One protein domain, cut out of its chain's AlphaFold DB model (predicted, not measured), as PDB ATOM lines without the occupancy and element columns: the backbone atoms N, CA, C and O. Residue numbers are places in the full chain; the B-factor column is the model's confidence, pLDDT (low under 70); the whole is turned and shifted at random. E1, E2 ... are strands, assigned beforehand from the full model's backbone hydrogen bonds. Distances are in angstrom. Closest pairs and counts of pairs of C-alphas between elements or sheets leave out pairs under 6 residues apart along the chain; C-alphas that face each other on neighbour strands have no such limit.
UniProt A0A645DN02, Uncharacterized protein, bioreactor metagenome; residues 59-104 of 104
ATOM      1  N   TYR A  59      -7.761 -54.642 -41.534       89.00
ATOM      2  CA  TYR A  59      -6.843 -55.163 -42.540       89.00
ATOM      3  C   TYR A  59      -7.278 -54.790 -43.965       89.00
ATOM      4  O   TYR A  59      -8.450 -54.606 -44.277       89.00
ATOM      5  N   SER A  60      -6.302 -54.656 -44.858       87.81
ATOM      6  CA  SER A  60      -6.440 -54.381 -46.287       87.81
ATOM      7  C   SER A  60      -7.292 -53.144 -46.593       87.81
ATOM      8  O   SER A  60      -7.875 -53.032 -47.672       87.81
ATOM      9  N   ALA A  61      -7.322 -52.187 -45.661       87.50
ATOM     10  CA  ALA A  61      -8.072 -50.954 -45.811       87.50
ATOM     11  C   ALA A  61      -7.544 -50.113 -46.996       87.50
ATOM     12  O   ALA A  61      -6.328 -50.084 -47.265       87.50
ATOM     13  N   PRO A  62      -8.442 -49.409 -47.715       87.06
ATOM     14  CA  PRO A  62      -8.048 -48.493 -48.777       87.06
ATOM     15  C   PRO A  62      -7.268 -47.301 -48.207       87.06
ATOM     16  O   PRO A  62      -7.548 -46.822 -47.110       87.06
ATOM     17  N   LEU A  63      -6.294 -46.803 -48.970       88.00
ATOM     18  CA  LEU A  63      -5.537 -45.596 -48.624       88.00
ATOM     19  C   LEU A  63      -6.122 -44.386 -49.354       88.00
ATOM     20  O   LEU A  63      -6.591 -44.511 -50.484       88.00
ATOM     21  N   MET A  64      -6.059 -43.215 -48.715       90.19
ATOM     22  CA  MET A  64      -6.395 -41.934 -49.334       90.19
ATOM     23  C   MET A  64      -5.178 -41.000 -49.247       90.19
ATOM     24  O   MET A  64      -4.804 -40.608 -48.140       90.19
ATOM     25  N   PRO A  65      -4.557 -40.626 -50.380       90.00
ATOM     26  CA  PRO A  65      -4.911 -41.002 -51.753       90.00
ATOM     27  C   PRO A  65      -4.692 -42.492 -52.054       90.00
ATOM     28  O   PRO A  65      -3.872 -43.154 -51.415       90.00
ATOM     29  N   GLU A  66      -5.413 -43.002 -53.057       91.75
ATOM     30  CA  GLU A  66      -5.216 -44.369 -53.538       91.75
ATOM     31  C   GLU A  66      -3.796 -44.568 -54.074       91.75
ATOM     32  O   GLU A  66      -3.190 -43.685 -54.690       91.75
ATOM     33  N   LYS A  67      -3.277 -45.775 -53.859       91.44
ATOM     34  CA  LYS A  67      -1.975 -46.199 -54.369       91.44
ATOM     35  C   LYS A  67      -2.053 -46.444 -55.871       91.44
ATOM     36  O   LYS A  67      -2.963 -47.123 -56.339       91.44
ATOM     37  N   LYS A  68      -1.054 -45.971 -56.620       95.06
ATOM     38  CA  LYS A  68      -0.915 -46.263 -58.059       95.06
ATOM     39  C   LYS A  68      -0.105 -47.527 -58.324       95.06
ATOM     40  O   LYS A  68      -0.259 -48.148 -59.373       95.06
ATOM     41  N   TYR A  69       0.767 -47.902 -57.390       94.75
ATOM     42  CA  TYR A  69       1.642 -49.070 -57.494       94.75
ATOM     43  C   TYR A  69       1.304 -50.104 -56.409       94.75
ATOM     44  O   TYR A  69       0.745 -49.739 -55.370       94.75
ATOM     45  N   PRO A  70       1.668 -51.391 -56.602       93.00
ATOM     46  CA  PRO A  70       1.412 -52.428 -55.609       93.00
ATOM     47  C   PRO A  70       1.928 -52.048 -54.222       93.00
ATOM     48  O   PRO A  70       3.025 -51.493 -54.083       93.00
ATOM     49  N   ARG A  71       1.121 -52.377 -53.212       92.62
ATOM     50  CA  ARG A  71       1.434 -52.177 -51.799       92.62
ATOM     51  C   ARG A  71       2.724 -52.909 -51.417       92.62
ATOM     52  O   ARG A  71       3.034 -53.968 -51.959       92.62
ATOM     53  N   SER A  72       3.473 -52.340 -50.481       92.88
ATOM     54  CA  SER A  72       4.597 -53.024 -49.828       92.88
ATOM     55  C   SER A  72       4.114 -54.019 -48.777       92.88
ATOM     56  O   SER A  72       4.809 -54.998 -48.521       92.88
ATOM     57  N   GLU A  73       2.951 -53.762 -48.178       89.25
ATOM     58  CA  GLU A  73       2.288 -54.615 -47.198       89.25
ATOM     59  C   GLU A  73       0.785 -54.662 -47.556       89.25
ATOM     60  O   GLU A  73       0.138 -53.632 -47.758       89.25
ATOM     61  N   THR A  74       0.245 -55.865 -47.746       86.44
ATOM     62  CA  THR A  74      -1.103 -56.081 -48.301       86.44
ATOM     63  C   THR A  74      -2.164 -56.406 -47.249       86.44
ATOM     64  O   THR A  74      -3.330 -56.576 -47.610       86.44
ATOM     65  N   VAL A  75      -1.778 -56.517 -45.982       87.50
ATOM     66  CA  VAL A  75      -2.600 -57.031 -44.888       87.50
ATOM     67  C   VAL A  75      -2.900 -55.947 -43.860       87.50
ATOM     68  O   VAL A  75      -4.040 -55.544 -43.768       87.50
ATOM     69  N   ASP A  76      -1.956 -55.426 -43.098       86.94
ATOM     70  CA  ASP A  76      -2.226 -54.631 -41.892       86.94
ATOM     71  C   ASP A  76      -1.507 -53.272 -41.821       86.94
ATOM     72  O   ASP A  76      -1.840 -52.445 -40.982       86.94
ATOM     73  N   PHE A  77      -0.577 -52.966 -42.724       89.06
ATOM     74  CA  PHE A  77       0.087 -51.664 -42.835       89.06
ATOM     75  C   PHE A  77       0.846 -51.199 -41.566       89.06
ATOM     76  O   PHE A  77       0.951 -50.003 -41.292       89.06
ATOM     77  N   GLN A  78       1.468 -52.114 -40.816       89.12
ATOM     78  CA  GLN A  78       2.047 -51.820 -39.488       89.12
ATOM     79  C   GLN A  78       3.167 -50.754 -39.425       89.12
ATOM     80  O   GLN A  78       3.369 -50.136 -38.382       89.12
ATOM     81  N   ARG A  79       3.933 -50.539 -40.506       89.44
ATOM     82  CA  ARG A  79       5.073 -49.584 -40.538       89.44
ATOM     83  C   ARG A  79       4.977 -48.500 -41.616       89.44
ATOM     84  O   ARG A  79       5.966 -47.817 -41.884       89.44
ATOM     85  N   GLY A  80       3.806 -48.363 -42.236       89.44
ATOM     86  CA  GLY A  80       3.562 -47.428 -43.331       89.44
ATOM     87  C   GLY A  80       4.230 -47.805 -44.659       89.44
ATOM     88  O   GLY A  80       5.060 -48.711 -44.745       89.44
ATOM     89  N   GLU A  81       3.873 -47.083 -45.721       91.69
ATOM     90  CA  GLU A  81       4.440 -47.235 -47.064       91.69
ATOM     91  C   GLU A  81       4.640 -45.874 -47.728       91.69
ATOM     92  O   GLU A  81       3.941 -44.913 -47.409       91.69
ATOM     93  N   VAL A  82       5.572 -45.800 -48.682       92.44
ATOM     94  CA  VAL A  82       5.915 -44.553 -49.374       92.44
ATOM     95  C   VAL A  82       5.834 -44.749 -50.884       92.44
ATOM     96  O   VAL A  82       6.417 -45.675 -51.449       92.44
ATOM     97  N   GLU A  83       5.128 -43.843 -51.549       94.06
ATOM     98  CA  GLU A  83       5.001 -43.784 -53.001       94.06
ATOM     99  C   GLU A  83       5.269 -42.366 -53.490       94.06
ATOM    100  O   GLU A  83       4.947 -41.388 -52.816       94.06
ATOM    101  N   TRP A  84       5.858 -42.264 -54.674       93.06
ATOM    102  CA  TRP A  84       6.076 -41.004 -55.370       93.06
ATOM    103  C   TRP A  84       5.860 -41.208 -56.872       93.06
ATOM    104  O   TRP A  84       5.601 -42.324 -57.323       93.06
ATOM    105  N   GLU A  85       5.970 -40.138 -57.661       94.25
ATOM    106  CA  GLU A  85       5.749 -40.181 -59.116       94.25
ATOM    107  C   GLU A  85       6.608 -41.246 -59.824       94.25
ATOM    108  O   GLU A  85       6.174 -41.837 -60.809       94.25
ATOM    109  N   GLY A  86       7.795 -41.550 -59.288       95.12
ATOM    110  CA  GLY A  86       8.691 -42.579 -59.816       95.12
ATOM    111  C   GLY A  86       8.376 -44.025 -59.400       95.12
ATOM    112  O   GLY A  86       9.101 -44.929 -59.817       95.12
ATOM    113  N   GLY A  87       7.358 -44.276 -58.570       95.88
ATOM    114  CA  GLY A  87       6.972 -45.627 -58.141       95.88
ATOM    115  C   GLY A  87       6.816 -45.823 -56.634       95.88
ATOM    116  O   GLY A  87       6.978 -44.908 -55.830       95.88
ATOM    117  N   ASN A  88       6.548 -47.069 -56.235       95.75
ATOM    118  CA  ASN A  88       6.559 -47.471 -54.829       95.75
ATOM    119  C   ASN A  88       7.993 -47.670 -54.298       95.75
ATOM    120  O   ASN A  88       8.821 -48.366 -54.909       95.75
ATOM    121  N   LEU A  89       8.269 -47.122 -53.113       95.69
ATOM    122  CA  LEU A  89       9.449 -47.456 -52.325       95.69
ATOM    123  C   LEU A  89       9.140 -48.694 -51.479       95.69
ATOM    124  O   LEU A  89       8.700 -48.609 -50.335       95.69
ATOM    125  N   TYR A  90       9.383 -49.868 -52.060       95.12
ATOM    126  CA  TYR A  90       9.293 -51.138 -51.340       95.12
ATOM    127  C   TYR A  90      10.268 -51.178 -50.161       95.12
ATOM    128  O   TYR A  90      11.295 -50.501 -50.171       95.12
ATOM    129  N   PHE A  91       9.984 -52.013 -49.162       93.88
ATOM    130  CA  PHE A  91      10.746 -52.074 -47.910       93.88
ATOM    131  C   PHE A  91      12.243 -52.368 -48.055       93.88
ATOM    132  O   PHE A  91      13.014 -52.076 -47.150       93.88
ATOM    133  N   ASN A  92      12.684 -52.918 -49.186       94.50
ATOM    134  CA  ASN A  92      14.104 -53.106 -49.484       94.50
ATOM    135  C   ASN A  92      14.807 -51.836 -50.006       94.50
ATOM    136  O   ASN A  92      16.020 -51.854 -50.195       94.50
ATOM    137  N   LYS A  93      14.069 -50.750 -50.266       95.25
ATOM    138  CA  LYS A  93      14.578 -49.487 -50.826       95.25
ATOM    139  C   LYS A  93      14.697 -48.361 -49.800       95.25
ATOM    140  O   LYS A  93      15.229 -47.305 -50.129       95.25
ATOM    141  N   TRP A  94      14.199 -48.556 -48.582       93.25
ATOM    142  CA  TRP A  94      14.247 -47.553 -47.521       93.25
ATOM    143  C   TRP A  94      14.282 -48.213 -46.144       93.25
ATOM    144  O   TRP A  94      14.071 -49.416 -46.003       93.25
ATOM    145  N   LYS A  95      14.590 -47.415 -45.122       92.50
ATOM    146  CA  LYS A  95      14.573 -47.836 -43.722       92.50
ATOM    147  C   LYS A  95      13.649 -46.916 -42.944       92.50
ATOM    148  O   LYS A  95      13.622 -45.716 -43.206       92.50
ATOM    149  N   TYR A  96      12.948 -47.482 -41.976       90.06
ATOM    150  CA  TYR A  96      12.182 -46.732 -40.989       90.06
ATOM    151  C   TYR A  96      12.922 -46.755 -39.648       90.06
ATOM    152  O   TYR A  96      13.761 -47.628 -39.408       90.06
ATOM    153  N   LYS A  97      12.619 -45.782 -38.789       90.62
ATOM    154  CA  LYS A  97      13.105 -45.715 -37.413       90.62
ATOM    155  C   LYS A  97      11.919 -45.413 -36.505       90.62
ATOM    156  O   LYS A  97      11.119 -44.541 -36.832       90.62
ATOM    157  N   MET A  98      11.828 -46.129 -35.394       87.94
ATOM    158  CA  MET A  98      10.926 -45.832 -34.290       87.94
ATOM    159  C   MET A  98      11.781 -45.708 -33.028       87.94
ATOM    160  O   MET A  98      12.715 -46.484 -32.835       87.94
ATOM    161  N   ASP A  99      11.489 -44.708 -32.208       88.44
ATOM    162  CA  ASP A  99      12.126 -44.487 -30.914       88.44
ATOM    163  C   ASP A  99      11.017 -44.285 -29.874       88.44
ATOM    164  O   ASP A  99       9.974 -43.709 -30.187       88.44
ATOM    165  N   ILE A 100      11.241 -44.765 -28.650       88.19
ATOM    166  CA  ILE A 100      10.348 -44.536 -27.509       88.19
ATOM    167  C   ILE A 100      11.077 -43.630 -26.526       88.19
ATOM    168  O   ILE A 100      12.171 -43.965 -26.072       88.19
ATOM    169  N   GLU A 101      10.459 -42.504 -26.184       89.75
ATOM    170  CA  GLU A 101      10.926 -41.616 -25.124       89.75
ATOM    171  C   GLU A 101      10.099 -41.851 -23.856       89.75
ATOM    172  O   GLU A 101       8.871 -41.759 -23.877       89.75
ATOM    173  N   TYR A 102      10.777 -42.165 -22.752       86.56
ATOM    174  CA  TYR A 102      10.150 -42.304 -21.440       86.56
ATOM    175  C   TYR A 102      10.235 -40.963 -20.717       86.56
ATOM    176  O   TYR A 102      11.329 -40.484 -20.415       86.56
ATOM    177  N   LEU A 103       9.078 -40.354 -20.468       86.00
ATOM    178  CA  LEU A 103       8.980 -39.100 -19.728       86.00
ATOM    179  C   LEU A 103       9.066 -39.386 -18.220       86.00
ATOM    180  O   LEU A 103       8.494 -40.370 -17.749       86.00
ATOM    181  N   ASN A 104       9.798 -38.536 -17.496       78.94
ATOM    182  CA  ASN A 104       9.947 -38.604 -16.036       78.94
ATOM    183  C   ASN A 104       8.762 -37.972 -15.302       78.94
ATOM    184  O   ASN A 104       8.238 -36.954 -15.810       78.94
TER     185      ASN A 104
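Overview. This is residues 59 to 104 of the 104 residues of an uncharacterized protein of bioreactor metagenome (UniProt A0A645DN02). This is a model with little regular structure: a small hairpin, E1 and E2, beside the winding coil of residues 59 to 81, with a tail after the hairpin whose last residues, 99 to 104, stick out. The printed part has 46 residues, with no named helix and two named strands, E1 then E2, in one antiparallel sheet of order E1 - E2. The class is all strand, though the named elements hold only 6 residues. The whole is loose, with a radius of gyration of the C-alphas of 13.3 A, and elongated, spanning 44 by 24 by 17 A.

Along the chain. Find C-alpha 82 at (5.915, -44.553, -49.374); there E1, residues 82 to 84, begins its 7.0 A. E2, residues 87 to 89, covers 6.6 A and ends at C-alpha 89, (9.449, -47.456, -52.325).

Arrangement. E1 and E2 form a hairpin with a tight link of 2 residues, antiparallel at 153 degrees between directions. Look at C-alphas 83 and 88, which face each other at 4.4 A. N 87 and O 84, at 2.9 A, and N 89 and O 82, at 2.9 A, are within hydrogen-bond range.

Size, cuts and confidence. The two farthest C-alphas, of Lys 68 and Asn 104, are 44.1 A apart. The printed part has no cut, and no printed residue has pLDDT under 70.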